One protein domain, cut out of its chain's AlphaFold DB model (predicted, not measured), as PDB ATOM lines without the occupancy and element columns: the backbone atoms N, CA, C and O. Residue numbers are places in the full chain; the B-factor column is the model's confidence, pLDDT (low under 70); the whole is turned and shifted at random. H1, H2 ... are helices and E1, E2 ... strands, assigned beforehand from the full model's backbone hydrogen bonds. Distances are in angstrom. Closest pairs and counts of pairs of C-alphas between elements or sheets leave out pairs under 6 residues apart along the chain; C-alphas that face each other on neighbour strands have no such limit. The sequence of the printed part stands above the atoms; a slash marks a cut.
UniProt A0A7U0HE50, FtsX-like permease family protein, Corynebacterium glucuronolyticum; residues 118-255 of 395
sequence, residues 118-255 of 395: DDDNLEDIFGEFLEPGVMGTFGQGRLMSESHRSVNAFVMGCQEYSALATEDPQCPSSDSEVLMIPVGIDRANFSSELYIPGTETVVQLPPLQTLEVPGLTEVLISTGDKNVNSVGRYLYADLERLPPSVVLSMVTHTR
ATOM      1  N   ASP A 118     138.818 133.335 150.118       65.62
ATOM      2  CA  ASP A 118     139.367 132.941 151.428       65.62
ATOM      3  C   ASP A 118     140.406 133.943 151.995       65.62
ATOM      4  O   ASP A 118     140.609 133.992 153.206       65.62
ATOM      5  N   ASP A 119     141.006 134.789 151.146       62.22
ATOM      6  CA  ASP A 119     142.073 135.743 151.507       62.22
ATOM      7  C   ASP A 119     141.603 137.213 151.629       62.22
ATOM      8  O   ASP A 119     142.428 138.115 151.793       62.22
ATOM      9  N   ASP A 120     140.297 137.493 151.541       66.00
ATOM     10  CA  ASP A 120     139.800 138.877 151.496       66.00
ATOM     11  C   ASP A 120     139.718 139.538 152.885       66.00
ATOM     12  O   ASP A 120     138.992 139.100 153.793       66.00
ATOM     13  N   ASN A 121     140.421 140.669 153.027       68.31
ATOM     14  CA  ASN A 121     140.327 141.536 154.198       68.31
ATOM     15  C   ASN A 121     139.266 142.626 153.988       68.31
ATOM     16  O   ASN A 121     139.541 143.707 153.471       68.31
ATOM     17  N   LEU A 122     138.028 142.332 154.389       71.44
ATOM     18  CA  LEU A 122     136.903 143.257 154.226       71.44
ATOM     19  C   LEU A 122     137.048 144.572 154.981       71.44
ATOM     20  O   LEU A 122     136.514 145.575 154.513       71.44
ATOM     21  N   GLU A 123     137.743 144.586 156.117       70.94
ATOM     22  CA  GLU A 123     137.945 145.816 156.890       70.94
ATOM     23  C   GLU A 123     138.716 146.866 156.080       70.94
ATOM     24  O   GLU A 123     138.390 148.049 156.144       70.94
ATOM     25  N   ASP A 124     139.656 146.434 155.234       71.75
ATOM     26  CA  ASP A 124     140.457 147.332 154.396       71.75
ATOM     27  C   ASP A 124     139.661 147.904 153.208       71.75
ATOM     28  O   ASP A 124     139.993 148.974 152.695       71.75
ATOM     29  N   ILE A 125     138.618 147.199 152.754       72.06
ATOM     30  CA  ILE A 125     137.860 147.537 151.535       72.06
ATOM     31  C   ILE A 125     136.539 148.240 151.870       72.06
ATOM     32  O   ILE A 125     136.146 149.190 151.194       72.06
ATOM     33  N   PHE A 126     135.848 147.776 152.910       79.62
ATOM     34  CA  PHE A 126     134.490 148.187 153.262       79.62
ATOM     35  C   PHE A 126     134.358 148.666 154.712       79.62
ATOM     36  O   PHE A 126     133.236 148.843 155.175       79.62
ATOM     37  N   GLY A 127     135.462 148.908 155.429       74.38
ATOM     38  CA  GLY A 127     135.454 149.235 156.860       74.38
ATOM     39  C   GLY A 127     134.519 150.380 157.272       74.38
ATOM     40  O   GLY A 127     133.949 150.337 158.355       74.38
ATOM     41  N   GLU A 128     134.293 151.366 156.398       78.44
ATOM     42  CA  GLU A 128     133.358 152.479 156.645       78.44
ATOM     43  C   GLU A 128     131.872 152.073 156.614       78.44
ATOM     44  O   GLU A 128     131.027 152.805 157.124       78.44
ATOM     45  N   PHE A 129     131.552 150.926 156.013       79.56
ATOM     46  CA  PHE A 129     130.189 150.428 155.806       79.56
ATOM     47  C   PHE A 129     129.862 149.198 156.659       79.56
ATOM     48  O   PHE A 129     128.716 148.753 156.634       79.56
ATOM     49  N   LEU A 130     130.835 148.657 157.405       80.94
ATOM     50  CA  LEU A 130     130.622 147.546 158.332       80.94
ATOM     51  C   LEU A 130     129.761 148.017 159.513       80.94
ATOM     52  O   LEU A 130     130.243 148.638 160.459       80.94
ATOM     53  N   GLU A 131     128.470 147.711 159.445       81.50
ATOM     54  CA  GLU A 131     127.481 148.020 160.473       81.50
ATOM     55  C   GLU A 131     126.540 146.809 160.622       81.50
ATOM     56  O   GLU A 131     126.007 146.327 159.612       81.50
ATOM     57  N   PRO A 132     126.301 146.312 161.854       76.62
ATOM     58  CA  PRO A 132     125.404 145.183 162.090       76.62
ATOM     59  C   PRO A 132     124.027 145.400 161.455       76.62
ATOM     60  O   PRO A 132     123.378 146.423 161.673       76.62
ATOM     61  N   GLY A 133     123.572 144.429 160.661       75.62
ATOM     62  CA  GLY A 133     122.296 144.525 159.944       75.62
ATOM     63  C   GLY A 133     122.326 145.356 158.653       75.62
ATOM     64  O   GLY A 133     121.311 145.407 157.966       75.62
ATOM     65  N   VAL A 134     123.455 145.983 158.302       83.44
ATOM     66  CA  VAL A 134     123.644 146.727 157.040       83.44
ATOM     67  C   VAL A 134     124.677 146.049 156.156       83.44
ATOM     68  O   VAL A 134     124.397 145.789 154.991       83.44
ATOM     69  N   MET A 135     125.856 145.746 156.694       86.31
ATOM     70  CA  MET A 135     126.888 144.977 156.008       86.31
ATOM     71  C   MET A 135     127.795 144.312 157.035       86.31
ATOM     72  O   MET A 135     128.258 144.949 157.979       86.31
ATOM     73  N   GLY A 136     128.111 143.048 156.793       87.44
ATOM     74  CA  GLY A 136     129.070 142.312 157.598       87.44
ATOM     75  C   GLY A 136     129.398 140.968 156.977       87.44
ATOM     76  O   GLY A 136     129.117 140.714 155.802       87.44
ATOM     77  N   THR A 137     129.995 140.088 157.771       87.38
ATOM     78  CA  THR A 137     130.310 138.735 157.318       87.38
ATOM     79  C   THR A 137     129.820 137.687 158.284       87.38
ATOM     80  O   THR A 137     129.940 137.866 159.488       87.38
ATOM     81  N   PHE A 138     129.376 136.559 157.748       87.50
ATOM     82  CA  PHE A 138     129.116 135.356 158.528       87.50
ATOM     83  C   PHE A 138     129.875 134.176 157.922       87.50
ATOM     84  O   PHE A 138     130.103 134.126 156.712       87.50
ATOM     85  N   GLY A 139     130.277 133.218 158.751       86.12
ATOM     86  CA  GLY A 139     130.742 131.918 158.272       86.12
ATOM     87  C   GLY A 139     129.573 130.950 158.126       86.12
ATOM     88  O   GLY A 139     128.618 131.009 158.899       86.12
ATOM     89  N   GLN A 140     129.637 130.032 157.167       85.50
ATOM     90  CA  GLN A 140     128.667 128.946 157.044       85.50
ATOM     91  C   GLN A 140     129.375 127.595 156.998       85.50
ATOM     92  O   GLN A 140     130.292 127.376 156.207       85.50
ATOM     93  N   GLY A 141     128.893 126.661 157.809       81.81
ATOM     94  CA  GLY A 141     129.365 125.287 157.822       81.81
ATOM     95  C   GLY A 141     128.273 124.303 158.215       81.81
ATOM     96  O   GLY A 141     127.091 124.636 158.306       81.81
ATOM     97  N   ARG A 142     128.677 123.055 158.422       81.06
ATOM     98  CA  ARG A 142     127.829 121.966 158.890       81.06
ATOM     99  C   ARG A 142     128.486 121.251 160.054       81.06
ATOM    100  O   ARG A 142     129.663 120.907 159.990       81.06
ATOM    101  N   LEU A 143     127.698 120.986 161.084       78.56
ATOM    102  CA  LEU A 143     128.077 120.115 162.188       78.56
ATOM    103  C   LEU A 143     127.525 118.724 161.918       78.56
ATOM    104  O   LEU A 143     126.368 118.567 161.518       78.56
ATOM    105  N   MET A 144     128.350 117.708 162.134       70.56
ATOM    106  CA  MET A 144     127.914 116.325 162.038       70.56
ATOM    107  C   MET A 144     127.326 115.903 163.378       70.56
ATOM    108  O   MET A 144     127.985 115.974 164.412       70.56
ATOM    109  N   SER A 145     126.072 115.457 163.361       64.00
ATOM    110  CA  SER A 145     125.502 114.756 164.506       64.00
ATOM    111  C   SER A 145     126.056 113.327 164.581       64.00
ATOM    112  O   SER A 145     126.259 112.705 163.533       64.00
ATOM    113  N   GLU A 146     126.200 112.748 165.778       59.25
ATOM    114  CA  GLU A 146     126.499 111.309 165.957       59.25
ATOM    115  C   GLU A 146     125.493 110.394 165.222       59.25
ATOM    116  O   GLU A 146     125.815 109.277 164.826       59.25
ATOM    117  N   SER A 147     124.282 110.894 164.945       56.66
ATOM    118  CA  SER A 147     123.257 110.226 164.127       56.66
ATOM    119  C   SER A 147     123.458 110.337 162.604       56.66
ATOM    120  O   SER A 147     122.543 110.023 161.840       56.66
ATOM    121  N   HIS A 148     124.626 110.804 162.143       53.28
ATOM    122  CA  HIS A 148     124.978 111.063 160.737       53.28
ATOM    123  C   HIS A 148     124.072 112.064 159.997       53.28
ATOM    124  O   HIS A 148     124.116 112.155 158.770       53.28
ATOM    125  N   ARG A 149     123.263 112.850 160.715       58.53
ATOM    126  CA  ARG A 149     122.547 113.995 160.138       58.53
ATOM    127  C   ARG A 149     123.411 115.243 160.275       58.53
ATOM    128  O   ARG A 149     123.777 115.614 161.385       58.53
ATOM    129  N   SER A 150     123.741 115.877 159.155       65.12
ATOM    130  CA  SER A 150     124.439 117.162 159.156       65.12
ATOM    131  C   SER A 150     123.456 118.294 159.449       65.12
ATOM    132  O   SER A 150     122.433 118.388 158.767       65.12
ATOM    133  N   VAL A 151     123.776 119.160 160.403       72.94
ATOM    134  CA  VAL A 151     123.000 120.366 160.727       72.94
ATOM    135  C   VAL A 151     123.774 121.580 160.230       72.94
ATOM    136  O   VAL A 151     124.995 121.622 160.384       72.94
ATOM    137  N   ASN A 152     123.097 122.537 159.596       78.00
ATOM    138  CA  ASN A 152     123.745 123.783 159.193       78.00
ATOM    139  C   ASN A 152     124.114 124.592 160.441       78.00
ATOM    140  O   ASN A 152     123.398 124.581 161.441       78.00
ATOM    141  N   ALA A 153     125.256 125.264 160.387       82.38
ATOM    142  CA  ALA A 153     125.711 126.143 161.446       82.38
ATOM    143  C   ALA A 153     126.262 127.437 160.851       82.38
ATOM    144  O   ALA A 153     127.008 127.408 159.865       82.38
ATOM    145  N   PHE A 154     125.914 128.559 161.471       88.44
ATOM    146  CA  PHE A 154     126.434 129.873 161.122       88.44
ATOM    147  C   PHE A 154     127.471 130.309 162.149       88.44
ATOM    148  O   PHE A 154     127.235 130.237 163.351       88.44
ATOM    149  N   VAL A 155     128.626 130.766 161.683       89.31
ATOM    150  CA  VAL A 155     129.663 131.356 162.528       89.31
ATOM    151  C   VAL A 155     129.411 132.858 162.562       89.31
ATOM    152  O   VAL A 155     129.795 133.572 161.635       89.31
ATOM    153  N   MET A 156     128.676 133.306 163.578       88.69
ATOM    154  CA  MET A 156     128.339 134.708 163.828       88.69
ATOM    155  C   MET A 156     127.723 134.885 165.224       88.69
ATOM    156  O   MET A 156     127.277 133.921 165.852       88.69
ATOM    157  N   GLY A 157     127.673 136.129 165.706       87.31
ATOM    158  CA  GLY A 157     127.018 136.461 166.969       87.31
ATOM    159  C   GLY A 157     125.489 136.400 166.873       87.31
ATOM    160  O   GLY A 157     124.904 136.658 165.822       87.31
ATOM    161  N   CYS A 158     124.813 136.116 167.990       87.38
ATOM    162  CA  CYS A 158     123.345 136.047 168.010       87.38
ATOM    163  C   CYS A 158     122.687 137.397 167.725       87.38
ATOM    164  O   CYS A 158     121.710 137.448 166.987       87.38
ATOM    165  N   GLN A 159     123.222 138.490 168.279       87.06
ATOM    166  CA  GLN A 159     122.669 139.830 168.045       87.06
ATOM    167  C   GLN A 159     122.778 140.241 166.572       87.06
ATOM    168  O   GLN A 159     121.891 140.893 166.029       87.06
ATOM    169  N   GLU A 160     123.859 139.827 165.911       85.56
ATOM    170  CA  GLU A 160     124.042 140.036 164.479       85.56
ATOM    171  C   GLU A 160     123.086 139.149 163.671       85.56
ATOM    172  O   GLU A 160     122.451 139.622 162.731       85.56
ATOM    173  N   TYR A 161     122.899 137.891 164.081       87.38
ATOM    174  CA  TYR A 161     121.936 136.991 163.452       87.38
ATOM    175  C   TYR A 161     120.500 137.513 163.581       87.38
ATOM    176  O   TYR A 161     119.794 137.555 162.583       87.38
ATOM    177  N   SER A 162     120.063 137.990 164.752       86.50
ATOM    178  CA  SER A 162     118.700 138.518 164.948       86.50
ATOM    179  C   SER A 162     118.427 139.805 164.159       86.50
ATOM    180  O   SER A 162     117.296 140.079 163.736       86.50
ATOM    181  N   ALA A 163     119.465 140.603 163.899       84.69
ATOM    182  CA  ALA A 163     119.353 141.753 163.012       84.69
ATOM    183  C   ALA A 163     119.041 141.327 161.566       84.69
ATOM    184  O   ALA A 163     118.252 142.006 160.902       84.69
ATOM    185  N   LEU A 164     119.577 140.190 161.113       85.56
ATOM    186  CA  LEU A 164     119.475 139.707 159.733       85.56
ATOM    187  C   LEU A 164     118.382 138.673 159.495       85.56
ATOM    188  O   LEU A 164     117.870 138.599 158.383       85.56
ATOM    189  N   ALA A 165     118.054 137.853 160.486       83.12
ATOM    190  CA  ALA A 165     117.166 136.716 160.327       83.12
ATOM    191  C   ALA A 165     115.699 137.135 160.418       83.12
ATOM    192  O   ALA A 165     115.351 138.054 161.152       83.12
ATOM    193  N   THR A 166     114.797 136.460 159.704       77.00
ATOM    194  CA  THR A 166     113.345 136.691 159.880       77.00
ATOM    195  C   THR A 166     112.855 136.362 161.288       77.00
ATOM    196  O   THR A 166     111.773 136.788 161.690       77.00
ATOM    197  N   GLU A 167     113.646 135.592 162.023       74.62
ATOM    198  CA  GLU A 167     113.414 135.220 163.408       74.62
ATOM    199  C   GLU A 167     113.811 136.333 164.376       74.62
ATOM    200  O   GLU A 167     114.743 137.095 164.133       74.62
ATOM    201  N   ASP A 168     113.131 136.366 165.522       78.50
ATOM    202  CA  ASP A 168     113.456 137.249 166.646       78.50
ATOM    203  C   ASP A 168     113.906 136.397 167.851       78.50
ATOM    204  O   ASP A 168     113.131 136.175 168.792       78.50
ATOM    205  N   PRO A 169     115.114 135.795 167.793       84.75
ATOM    206  CA  PRO A 169     115.619 134.956 168.870       84.75
ATOM    207  C   PRO A 169     115.966 135.795 170.105       84.75
ATOM    208  O   PRO A 169     116.493 136.905 170.019       84.75
ATOM    209  N   GLN A 170     115.726 135.232 171.290       87.38
ATOM    210  CA  GLN A 170     116.048 135.878 172.566       87.38
ATOM    211  C   GLN A 170     117.541 135.749 172.881       87.38
ATOM    212  O   GLN A 170     117.958 134.898 173.670       87.38
ATOM    213  N   CYS A 171     118.353 136.586 172.238       86.12
ATOM    214  CA  CYS A 171     119.805 136.507 172.325       86.12
ATOM    215  C   CYS A 171     120.361 136.786 173.731       86.12
ATOM    216  O   CYS A 171     119.869 137.675 174.437       86.12
ATOM    217  N   PRO A 172     121.428 136.073 174.142       83.56
ATOM    218  CA  PRO A 172     122.115 136.350 175.396       83.56
ATOM    219  C   PRO A 172     122.781 137.733 175.373       83.56
ATOM    220  O   PRO A 172     123.180 138.254 174.334       83.56
ATOM    221  N   SER A 173     122.923 138.330 176.556       72.44
ATOM    222  CA  SER A 173     123.454 139.690 176.725       72.44
ATOM    223  C   SER A 173     124.981 139.790 176.600       72.44
ATOM    224  O   SER A 173     125.513 140.895 176.668       72.44
ATOM    225  N   SER A 174     125.691 138.664 176.463       65.75
ATOM    226  CA  SER A 174     127.151 138.612 176.338       65.75
ATOM    227  C   SER A 174     127.584 137.807 175.115       65.75
ATOM    228  O   SER A 174     127.174 136.654 174.973       65.75
ATOM    229  N   ASP A 175     128.507 138.364 174.330       63.25
ATOM    230  CA  ASP A 175     129.203 137.685 173.227       63.25
ATOM    231  C   ASP A 175     130.326 136.779 173.756       63.25
ATOM    232  O   ASP A 175     131.504 136.913 173.431       63.25
ATOM    233  N   SER A 176     129.970 135.874 174.664       70.25
ATOM    234  CA  SER A 176     130.873 134.819 175.119       70.25
ATOM    235  C   SER A 176     131.066 133.774 174.020       70.25
ATOM    236  O   SER A 176     130.182 133.576 173.188       70.25
ATOM    237  N   GLU A 177     132.197 133.072 174.041       84.56
ATOM    238  CA  GLU A 177     132.448 131.954 173.129       84.56
ATOM    239  C   GLU A 177     131.503 130.787 173.453       84.56
ATOM    240  O   GLU A 177     131.695 130.058 174.432       84.56
ATOM    241  N   VAL A 178     130.438 130.635 172.661       88.62
ATOM    242  CA  VAL A 178     129.367 129.663 172.907       88.62
ATOM    243  C   VAL A 178     128.822 129.071 171.611       88.62
ATOM    244  O   VAL A 178     128.772 129.722 170.566       88.62
ATOM    245  N   LEU A 179     128.367 127.823 171.714       88.19
ATOM    246  CA  LEU A 179     127.570 127.143 170.703       88.19
ATOM    247  C   LEU A 179     126.093 127.346 171.051       88.19
ATOM    248  O   LEU A 179     125.612 126.818 172.052       88.19
ATOM    249  N   MET A 180     125.371 128.120 170.251       88.50
ATOM    250  CA  MET A 180     123.960 128.409 170.483       88.50
ATOM    251  C   MET A 180     123.088 127.490 169.639       88.50
ATOM    252  O   MET A 180     123.268 127.402 168.425       88.50
ATOM    253  N   ILE A 181     122.143 126.808 170.277       87.56
ATOM    254  CA  ILE A 181     121.276 125.827 169.625       87.56
ATOM    255  C   ILE A 181     119.788 126.159 169.828       87.56
ATOM    256  O   ILE A 181     119.412 126.715 170.867       87.56
ATOM    257  N   PRO A 182     118.924 125.789 168.872       85.56
ATOM    258  CA  PRO A 182     117.474 125.814 169.034       85.56
ATOM    259  C   PRO A 182     116.983 125.014 170.246       85.56
ATOM    260  O   PRO A 182     117.517 123.953 170.583       85.56
ATOM    261  N   VAL A 183     115.903 125.488 170.871       83.00
ATOM    262  CA  VAL A 183     115.255 124.782 171.989       83.00
ATOM    263  C   VAL A 183     114.708 123.431 171.519       83.00
ATOM    264  O   VAL A 183     113.963 123.355 170.545       83.00
ATOM    265  N   GLY A 184     115.031 122.364 172.254       73.88
ATOM    266  CA  GLY A 184     114.550 121.007 171.969       73.88
ATOM    267  C   GLY A 184     115.480 120.167 171.089       73.88
ATOM    268  O   GLY A 184     115.154 119.013 170.810       73.88
ATOM    269  N   ILE A 185     116.636 120.705 170.688       74.12
ATOM    270  CA  ILE A 185     117.708 119.922 170.069       74.12
ATOM    271  C   ILE A 185     118.596 119.304 171.157       74.12
ATOM    272  O   ILE A 185     118.951 119.956 172.136       74.12
ATOM    273  N   ASP A 186     118.947 118.026 170.996       66.56
ATOM    274  CA  ASP A 186     119.740 117.286 171.979       66.56
ATOM    275  C   ASP A 186     121.192 117.798 172.039       66.56
ATOM    276  O   ASP A 186     121.934 117.749 171.054       66.56
ATOM    277  N   ARG A 187     121.597 118.280 173.222       62.59
ATOM    278  CA  ARG A 187     122.881 118.954 173.493       62.59
ATOM    279  C   ARG A 187     124.103 118.054 173.294       62.59
ATOM    280  O   ARG A 187     125.207 118.570 173.148       62.59
ATOM    281  N   ALA A 188     123.921 116.733 173.345       55.41
ATOM    282  CA  ALA A 188     125.008 115.756 173.419       55.41
ATOM    283  C   ALA A 188     125.576 115.303 172.059       55.41
ATOM    284  O   ALA A 188     126.540 114.548 172.046       55.41
ATOM    285  N   ASN A 189     125.007 115.742 170.932       62.97
ATOM    286  CA  ASN A 189     125.228 115.070 169.646       62.97
ATOM    287  C   ASN A 189     126.097 115.819 168.628       62.97
ATOM    288  O   ASN A 189     126.298 115.282 167.544       62.97
ATOM    289  N   PHE A 190     126.597 117.025 168.904       71.62
ATOM    290  CA  PHE A 190     127.340 117.794 167.898       71.62
ATOM    291  C   PHE A 190     128.837 117.465 167.885       71.62
ATOM    292  O   PHE A 190     129.505 117.543 168.915       71.62
ATOM    293  N   SER A 191     129.375 117.147 166.701       69.75
ATOM    294  CA  SER A 191     130.814 116.992 166.486       69.75
ATOM    295  C   SER A 191     131.576 118.273 166.821       69.75
ATOM    296  O   SER A 191     131.133 119.376 166.509       69.75
ATOM    297  N   SER A 192     132.796 118.132 167.341       77.19
ATOM    298  CA  SER A 192     133.760 119.232 167.500       77.19
ATOM    299  C   SER A 192     134.432 119.641 166.179       77.19
ATOM    300  O   SER A 192     135.486 120.274 166.184       77.19
ATOM    301  N   GLU A 193     133.848 119.249 165.052       82.75
ATOM    302  CA  GLU A 193     134.342 119.468 163.697       82.75
ATOM    303  C   GLU A 193     133.285 120.224 162.892       82.75
ATOM    304  O   GLU A 193     132.118 119.818 162.854       82.75
ATOM    305  N   LEU A 194     133.710 121.309 162.250       81.88
ATOM    306  CA  LEU A 194     132.925 122.114 161.329       81.88
ATOM    307  C   LEU A 194     133.326 121.768 159.892       81.88
ATOM    308  O   LEU A 194     134.470 121.974 159.484       81.88
ATOM    309  N   TYR A 195     132.369 121.260 159.126       81.56
ATOM    310  CA  TYR A 195     132.535 120.883 157.727       81.56
ATOM    311  C   TYR A 195     132.055 122.005 156.817       81.56
ATOM    312  O   TYR A 195     130.964 122.535 157.015       81.56
ATOM    313  N   ILE A 196     132.823 122.341 155.784       75.75
ATOM    314  CA  ILE A 196     132.503 123.471 154.906       75.75
ATOM    315  C   ILE A 196     131.943 122.947 153.579       75.75
ATOM    316  O   ILE A 196     132.678 122.313 152.812       75.75
ATOM    317  N   PRO A 197     130.647 123.175 153.284       63.88
ATOM    318  CA  PRO A 197     130.009 122.638 152.087       63.88
ATOM    319  C   PRO A 197     130.753 123.017 150.801       63.88
ATOM    320  O   PRO A 197     131.103 124.175 150.593       63.88
ATOM    321  N   GLY A 198     130.968 122.036 149.920       62.06
ATOM    322  CA  GLY A 198     131.637 122.249 148.630       62.06
ATOM    323  C   GLY A 198     133.167 122.289 148.691       62.06
ATOM    324  O   GLY A 198     133.799 122.474 147.653       62.06
ATOM    325  N   THR A 199     133.765 122.074 149.866       63.03
ATOM    326  CA  THR A 199     135.220 121.947 150.047       63.03
ATOM    327  C   THR A 199     135.561 120.696 150.863       63.03
ATOM    328  O   THR A 199     134.705 120.162 151.565       63.03
ATOM    329  N   GLU A 200     136.809 120.223 150.790       66.38
ATOM    330  CA  GLU A 200     137.326 119.152 151.668       66.38
ATOM    331  C   GLU A 200     137.819 119.693 153.027       66.38
ATOM    332  O   GLU A 200     138.460 118.985 153.802       66.38
ATOM    333  N   THR A 201     137.540 120.964 153.321       75.19
ATOM    334  CA  THR A 201     138.043 121.651 154.508       75.19
ATOM    335  C   THR A 201     137.211 121.290 155.737       75.19
ATOM    336  O   THR A 201     135.992 121.485 155.767       75.19
ATOM    337  N   VAL A 202     137.898 120.805 156.772       80.00
ATOM    338  CA  VAL A 202     137.339 120.511 158.096       80.00
ATOM    339  C   VAL A 202     138.094 121.339 159.128       80.00
ATOM    340  O   VAL A 202     139.325 121.321 159.158       80.00
ATOM    341  N   VAL A 203     137.361 122.076 159.961       84.44
ATOM    342  CA  VAL A 203     137.929 122.944 161.000       84.44
ATOM    343  C   VAL A 203     137.552 122.406 162.374       84.44
ATOM    344  O   VAL A 203     136.384 122.130 162.641       84.44
ATOM    345  N   GLN A 204     138.537 122.264 163.260       85.12
ATOM    346  CA  GLN A 204     138.285 121.870 164.643       85.12
ATOM    347  C   GLN A 204     137.726 123.062 165.424       85.12
ATOM    348  O   GLN A 204     138.328 124.135 165.432       85.12
ATOM    349  N   LEU A 205     136.595 122.868 166.099       84.50
ATOM    350  CA  LEU A 205     136.012 123.881 166.967       84.50
ATOM    351  C   LEU A 205     136.721 123.916 168.330       84.50
ATOM    352  O   LEU A 205     137.067 122.856 168.869       84.50
ATOM    353  N   PRO A 206     136.901 125.111 168.922       84.19
ATOM    354  CA  PRO A 206     137.349 125.229 170.302       84.19
ATOM    355  C   PRO A 206     136.313 124.623 171.270       84.19
ATOM    356  O   PRO A 206     135.159 124.393 170.895       84.19
ATOM    357  N   PRO A 207     136.692 124.340 172.528       81.75
ATOM    358  CA  PRO A 207     135.752 123.856 173.535       81.75
ATOM    359  C   PRO A 207     134.750 124.962 173.906       81.75
ATOM    360  O   PRO A 207     135.019 125.797 174.768       81.75
ATOM    361  N   LEU A 208     133.590 124.957 173.247       83.62
ATOM    362  CA  LEU A 208     132.509 125.925 173.441       83.62
ATOM    363  C   LEU A 208     131.456 125.392 174.419       83.62
ATOM    364  O   LEU A 208     131.133 124.203 174.421       83.62
ATOM    365  N   GLN A 209     130.886 126.278 175.237       85.12
ATOM    366  CA  GLN A 209     129.719 125.929 176.052       85.12
ATOM    367  C   GLN A 209     128.452 125.963 175.195       85.12
ATOM    368  O   GLN A 209     128.244 126.911 174.439       85.12
ATOM    369  N   THR A 210     127.593 124.954 175.337       86.12
ATOM    370  CA  THR A 210     126.319 124.889 174.611       86.12
ATOM    371  C   THR A 210     125.223 125.648 175.356       86.12
ATOM    372  O   THR A 210     124.951 125.360 176.524       86.12
ATOM    373  N   LEU A 211     124.558 126.576 174.670       88.19
ATOM    374  CA  LEU A 211     123.448 127.373 175.183       88.19
ATOM    375  C   LEU A 211     122.209 127.187 174.301       88.19
ATOM    376  O   LEU A 211     122.286 127.303 173.085       88.19
ATOM    377  N   GLU A 212     121.052 126.936 174.906       88.06
ATOM    378  CA  GLU A 212     119.780 126.928 174.175       88.06
ATOM    379  C   GLU A 212     119.205 128.340 174.087       88.06
ATOM    380  O   GLU A 212     119.086 129.025 175.106       88.06
ATOM    381  N   VAL A 213     118.817 128.757 172.882       86.88
ATOM    382  CA  VAL A 213     118.271 130.094 172.624       86.88
ATOM    383  C   VAL A 213     116.813 129.983 172.161       86.88
ATOM    384  O   VAL A 213     116.539 129.396 171.112       86.88
ATOM    385  N   PRO A 214     115.845 130.531 172.921       86.38
ATOM    386  CA  PRO A 214     114.446 130.567 172.508       86.38
ATOM    387  C   PRO A 214     114.246 131.365 171.218       86.38
ATOM    388  O   PRO A 214     114.744 132.482 171.095       86.38
ATOM    389  N   GLY A 215     113.469 130.811 170.284       80.94
ATOM    390  CA  GLY A 215     113.130 131.463 169.012       80.94
ATOM    391  C   GLY A 215     114.175 131.311 167.902       80.94
ATOM    392  O   GLY A 215     113.915 131.753 166.792       80.94
ATOM    393  N   LEU A 216     115.311 130.668 168.186       83.12
ATOM    394  CA  LEU A 216     116.344 130.334 167.208       83.12
ATOM    395  C   LEU A 216     115.986 129.030 166.474       83.12
ATOM    396  O   LEU A 216     115.635 128.054 167.141       83.12
ATOM    397  N   THR A 217     116.097 128.981 165.143       77.62
ATOM    398  CA  THR A 217     115.893 127.736 164.365       77.62
ATOM    399  C   THR A 217     117.178 127.095 163.843       77.62
ATOM    400  O   THR A 217     117.193 125.890 163.592       77.62
ATOM    401  N   GLU A 218     118.261 127.864 163.748       82.94
ATOM    402  CA  GLU A 218     119.549 127.429 163.204       82.94
ATOM    403  C   GLU A 218     120.645 127.431 164.274       82.94
ATOM    404  O   GLU A 218     120.557 128.127 165.282       82.94
ATOM    405  N   VAL A 219     121.694 126.628 164.091       86.31
ATOM    406  CA  VAL A 219     122.802 126.575 165.059       86.31
ATOM    407  C   VAL A 219     123.750 127.752 164.822       86.31
ATOM    408  O   VAL A 219     124.195 127.965 163.695       86.31
ATOM    409  N   LEU A 220     124.105 128.488 165.878       88.88
ATOM    410  CA  LEU A 220     125.076 129.586 165.811       88.88
ATOM    411  C   LEU A 220     126.349 129.242 166.585       88.88
ATOM    412  O   LEU A 220     126.308 128.679 167.678       88.88
ATOM    413  N   ILE A 221     127.492 129.622 166.031       89.56
ATOM    414  CA  ILE A 221     128.818 129.458 166.620       89.56
ATOM    415  C   ILE A 221     129.389 130.857 166.832       89.56
ATOM    416  O   ILE A 221     129.804 131.516 165.881       89.56
ATOM    417  N   SER A 222     129.427 131.302 168.086       88.94
ATOM    418  CA  SER A 222     130.092 132.546 168.477       88.94
ATOM    419  C   SER A 222     131.476 132.203 169.018       88.94
ATOM    420  O   SER A 222     131.584 131.500 170.023       88.94
ATOM    421  N   THR A 223     132.540 132.645 168.346       86.38
ATOM    422  CA  THR A 223     133.927 132.324 168.718       86.38
ATOM    423  C   THR A 223     134.890 133.449 168.343       86.38
ATOM    424  O   THR A 223     134.716 134.099 167.314       86.38
ATOM    425  N   GLY A 224     135.931 133.666 169.154       82.50
ATOM    426  CA  GLY A 224     137.049 134.553 168.820       82.50
ATOM    427  C   GLY A 224     138.128 133.883 167.959       82.50
ATOM    428  O   GLY A 224     139.087 134.546 167.552       82.50
ATOM    429  N   ASP A 225     138.002 132.581 167.672       84.62
ATOM    430  CA  ASP A 225     138.991 131.827 166.900       84.62
ATOM    431  C   ASP A 225     139.043 132.302 165.440       84.62
ATOM    432  O   ASP A 225     138.104 132.129 164.657       84.62
ATOM    433  N   LYS A 226     140.186 132.884 165.060       81.44
ATOM    434  CA  LYS A 226     140.430 133.389 163.705       81.44
ATOM    435  C   LYS A 226     140.337 132.297 162.645       81.44
ATOM    436  O   LYS A 226     139.901 132.596 161.542       81.44
ATOM    437  N   ASN A 227     140.707 131.056 162.962       82.00
ATOM    438  CA  ASN A 227     140.642 129.959 162.002       82.00
ATOM    439  C   ASN A 227     139.186 129.631 161.670       82.00
ATOM    440  O   ASN A 227     138.838 129.545 160.499       82.00
ATOM    441  N   VAL A 228     138.318 129.538 162.679       83.00
ATOM    442  CA  VAL A 228     136.884 129.277 162.474       83.00
ATOM    443  C   VAL A 228     136.211 130.450 161.753       83.00
ATOM    444  O   VAL A 228     135.451 130.232 160.815       83.00
ATOM    445  N   ASN A 229     136.557 131.688 162.118       80.12
ATOM    446  CA  ASN A 229     136.017 132.900 161.491       80.12
ATOM    447  C   ASN A 229     136.542 133.157 160.064       80.12
ATOM    448  O   ASN A 229     135.959 133.953 159.329       80.12
ATOM    449  N   SER A 230     137.645 132.513 159.665       77.56
ATOM    450  CA  SER A 230     138.259 132.707 158.343       77.56
ATOM    451  C   SER A 230     137.660 131.834 157.238       77.56
ATOM    452  O   SER A 230     137.821 132.156 156.064       77.56
ATOM    453  N   VAL A 231     136.956 130.751 157.584       74.19
ATOM    454  CA  VAL A 231     136.564 129.717 156.617       74.19
ATOM    455  C   VAL A 231     135.075 129.787 156.283       74.19
ATOM    456  O   VAL A 231     134.237 130.031 157.148       74.19
ATOM    457  N   GLY A 232     134.734 129.550 155.010       69.56
ATOM    458  CA  GLY A 232     133.341 129.510 154.558       69.56
ATOM    459  C   GLY A 232     132.641 130.858 154.715       69.56
ATOM    460  O   GLY A 232     131.471 130.896 155.087       69.56
ATOM    461  N   ARG A 233     133.376 131.956 154.492       83.88
ATOM    462  CA  ARG A 233     132.903 133.323 154.715       83.88
ATOM    463  C   ARG A 233     131.966 133.784 153.608       83.88
ATOM    464  O   ARG A 233     132.258 133.679 152.416       83.88
ATOM    465  N   TYR A 234     130.875 134.390 154.034       85.44
ATOM    466  CA  TYR A 234     129.918 135.082 153.196       85.44
ATOM    467  C   TYR A 234     129.854 136.540 153.622       85.44
ATOM    468  O   TYR A 234     129.880 136.859 154.809       85.44
ATOM    469  N   LEU A 235     129.765 137.419 152.635       87.62
ATOM    470  CA  LEU A 235     129.380 138.809 152.816       87.62
ATOM    471  C   LEU A 235     127.864 138.865 152.819       87.62
ATOM    472  O   LEU A 235     127.261 138.323 151.896       87.62
ATOM    473  N   TYR A 236     127.268 139.532 153.798       88.00
ATOM    474  CA  TYR A 236     125.862 139.919 153.751       88.00
ATOM    475  C   TYR A 236     125.744 141.437 153.646       88.00
ATOM    476  O   TYR A 236     126.606 142.169 154.140       88.00
ATOM    477  N   ALA A 237     124.675 141.914 153.018       88.88
ATOM    478  CA  ALA A 237     124.368 143.328 152.945       88.88
ATOM    479  C   ALA A 237     122.899 143.631 152.660       88.88
ATOM    480  O   ALA A 237     122.243 142.945 151.874       88.88
ATOM    481  N   ASP A 238     122.441 144.740 153.223       88.38
ATOM    482  CA  ASP A 238     121.241 145.445 152.802       88.38
ATOM    483  C   ASP A 238     121.602 146.410 151.662       88.38
ATOM    484  O   ASP A 238     122.201 147.472 151.865       88.38
ATOM    485  N   LEU A 239     121.257 146.024 150.431       84.56
ATOM    486  CA  LEU A 239     121.592 146.802 149.237       84.56
ATOM    487  C   LEU A 239     120.850 148.141 149.156       84.56
ATOM    488  O   LEU A 239     121.319 149.031 148.449       84.56
ATOM    489  N   GLU A 240     119.729 148.315 149.864       84.31
ATOM    490  CA  GLU A 240     118.973 149.574 149.855       84.31
ATOM    491  C   GLU A 240     119.654 150.659 150.694       84.31
ATOM    492  O   GLU A 240     119.501 151.855 150.431       84.31
ATOM    493  N   ARG A 241     120.440 150.245 151.693       86.12
ATOM    494  CA  ARG A 241     121.150 151.142 152.611       86.12
ATOM    495  C   ARG A 241     122.569 151.487 152.156       86.12
ATOM    496  O   ARG A 241     123.219 152.315 152.794       86.12
ATOM    497  N   LEU A 242     123.043 150.904 151.053       86.12
ATOM    498  CA  LEU A 242     124.403 151.088 150.547       86.12
ATOM    499  C   LEU A 242     124.451 151.940 149.270       86.12
ATOM    500  O   LEU A 242     123.580 151.841 148.406       86.12
ATOM    501  N   PRO A 243     125.494 152.771 149.089       87.06
ATOM    502  CA  PRO A 243     125.649 153.550 147.868       87.06
ATOM    503  C   PRO A 243     125.955 152.637 146.660       87.06
ATOM    504  O   PRO A 243     126.716 151.674 146.792       87.06
ATOM    505  N   PRO A 244     125.463 152.955 145.443       83.50
ATOM    506  CA  PRO A 244     125.618 152.091 144.264       83.50
ATOM    507  C   PRO A 244     127.066 151.727 143.903       83.50
ATOM    508  O   PRO A 244     127.323 150.649 143.369       83.50
ATOM    509  N   SER A 245     128.026 152.610 144.199       82.44
ATOM    510  CA  SER A 245     129.457 152.358 143.987       82.44
ATOM    511  C   SER A 245     129.997 151.226 144.863       82.44
ATOM    512  O   SER A 245     130.851 150.464 144.415       82.44
ATOM    513  N   VAL A 246     129.483 151.094 146.090       84.88
ATOM    514  CA  VAL A 246     129.844 150.018 147.023       84.88
ATOM    515  C   VAL A 246     129.201 148.712 146.577       84.88
ATOM    516  O   VAL A 246     129.897 147.706 146.483       84.88
ATOM    517  N   VAL A 247     127.926 148.742 146.181       84.12
ATOM    518  CA  VAL A 247     127.214 147.561 145.663       84.12
ATOM    519  C   VAL A 247     127.925 146.959 144.449       84.12
ATOM    520  O   VAL A 247     128.134 145.749 144.389       84.12
ATOM    521  N   LEU A 248     128.349 147.795 143.494       82.06
ATOM    522  CA  LEU A 248     129.093 147.325 142.324       82.06
ATOM    523  C   LEU A 248     130.418 146.663 142.728       82.06
ATOM    524  O   LEU A 248     130.738 145.588 142.224       82.06
ATOM    525  N   SER A 249     131.153 147.280 143.660       82.38
ATOM    526  CA  SER A 249     132.399 146.719 144.191       82.38
ATOM    527  C   SER A 249     132.161 145.349 144.833       82.38
ATOM    528  O   SER A 249     132.864 144.390 144.512       82.38
ATOM    529  N   MET A 250     131.118 145.211 145.654       81.31
ATOM    530  CA  MET A 250     130.771 143.946 146.303       81.31
ATOM    531  C   MET A 250     130.477 142.830 145.300       81.31
ATOM    532  O   MET A 250     131.027 141.742 145.427       81.31
ATOM    533  N   VAL A 251     129.655 143.100 144.278       81.69
ATOM    534  CA  VAL A 251     129.309 142.103 143.247       81.69
ATOM    535  C   VAL A 251     130.549 141.610 142.501       81.69
ATOM    536  O   VAL A 251     130.602 140.448 142.109       81.69
ATOM    537  N   THR A 252     131.544 142.477 142.300       80.00
ATOM    538  CA  THR A 252     132.803 142.095 141.644       80.00
ATOM    539  C   THR A 252     133.775 141.336 142.549       80.00
ATOM    540  O   THR A 252     134.617 140.612 142.025       80.00
ATOM    541  N   HIS A 253     133.667 141.487 143.873       78.56
ATOM    542  CA  HIS A 253     134.550 140.824 144.840       78.56
ATOM    543  C   HIS A 253     134.008 139.470 145.311       78.56
ATOM    544  O   HIS A 253     134.784 138.583 145.659       78.56
ATOM    545  N   THR A 254     132.692 139.252 145.293       78.62
ATOM    546  CA  THR A 254     132.128 137.940 145.627       78.62
ATOM    547  C   THR A 254     132.260 136.958 144.460       78.62
ATOM    548  O   THR A 254     132.045 137.301 143.297       78.62
ATOM    549  N   ARG A 255     132.571 135.686 144.756       71.81
ATOM    550  CA  ARG A 255     132.888 134.656 143.737       71.81
ATOM    551  C   ARG A 255     131.788 134.462 142.686       71.81
ATOM    552  O   ARG A 255     132.085 134.130 141.541       71.81
TER     553      ARG A 255
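What this domain is: This is residues 118 to 255 of the 395 residues of the protein "FtsX-like permease family protein" of Corynebacterium glucuronolyticum (UniProt A0A7U0HE50). A strongly twisted, curled sheet of eight strands makes the body, and its longest strand, E1, runs through that body and on toward the other end of the domain, where E8 pairs with it and H1 and H4 lie nearby. The sheet curls round the short helix H2, and H3 sits on the sheet near E1, E2 and E5. The printed part has 138 residues, with four named helices and eight named strands in the order H1 E1 E2 H2 E3 E4 E5 E6 E7 H3 E8 H4, of mixed class. The sheet is branched and mixed, with parallel pairs E2 and E7, and E3 and E6, and its other neighbour pairs antiparallel. The whole is compact, with a radius of gyration of the C-alphas of 15.5 A and spans of 47 by 34 by 22 A.

Where its parts are: E1, residues 135 to 145, is 31.4 A long, from C-alpha 135 at (126.888, 144.977, 156.008) to C-alpha 145 at (125.502, 114.756, 164.506). The other strands are E2, residues 150 to 155, 15.5 A; E3, 178 to 182, 13.1 A; E4, 190 to 195, 11.8 A; E5, 202 to 204; E6, 209 to 213, 12.7 A; E7, 219 to 222; and E8, 233 to 238, 16.9 A. The helices are H1, residues 122 to 126; H2, 158 to 164; H3, 226 to 230; and H4, 244 to 253, 14.4 A long, which ends with C-alpha 253 at (134.550, 140.824, 144.840).

How they stand to each other: E1 has E2 on one side, and E4 and E8 on the other side, beside residues 141 to 145 and 135 to 139. E1 and E2 are a hairpin, with N 141 and O 153 at 2.9 A. Across E1 and E8, N 234 and O 138 are 2.8 A apart; across E1 and E4, N 142 and O 195, 2.7 A. E4 and E5 form a hairpin, with N 194 and O 203 at 2.8 A. E2 has E1 on one side and E7 on the other side; E7 is parallel to E2, with N 221 and O 154 at 2.8 A. E3 is antiparallel to E7, with N 180 and O 220 at 2.8 A, and parallel to the edge strand E6, with N 211 and O 179 at 2.8 A. H3 is on the sheet at a height of 7.3 A, over none of its strands; its closest C-alphas to E1 are those of Asn 229 and Gly 139, 6.3 A. The closest C-alphas of H2 and E7 are those of Cys 158 and Leu 220, 7.0 A. H1 and H4 only graze the sheet and are close but not clearly touching, their closest C-alphas, of Phe 126 and Val 246, 8.0 A apart. In H1, H2, H3 and H4 every O i to N i+4 pair is within hydrogen-bond range.

The domain as a whole: The C-alphas farthest apart, of Ala 188 and Ser 245, are 47.2 A apart. The printed part has no cut. The link from H2 to E3, residues 165 to 177, is long. The mean pLDDT of the printed part is 79.3, and 22 residues are under 70, among them 118 to 121, 145 to 150 and 186 to 189.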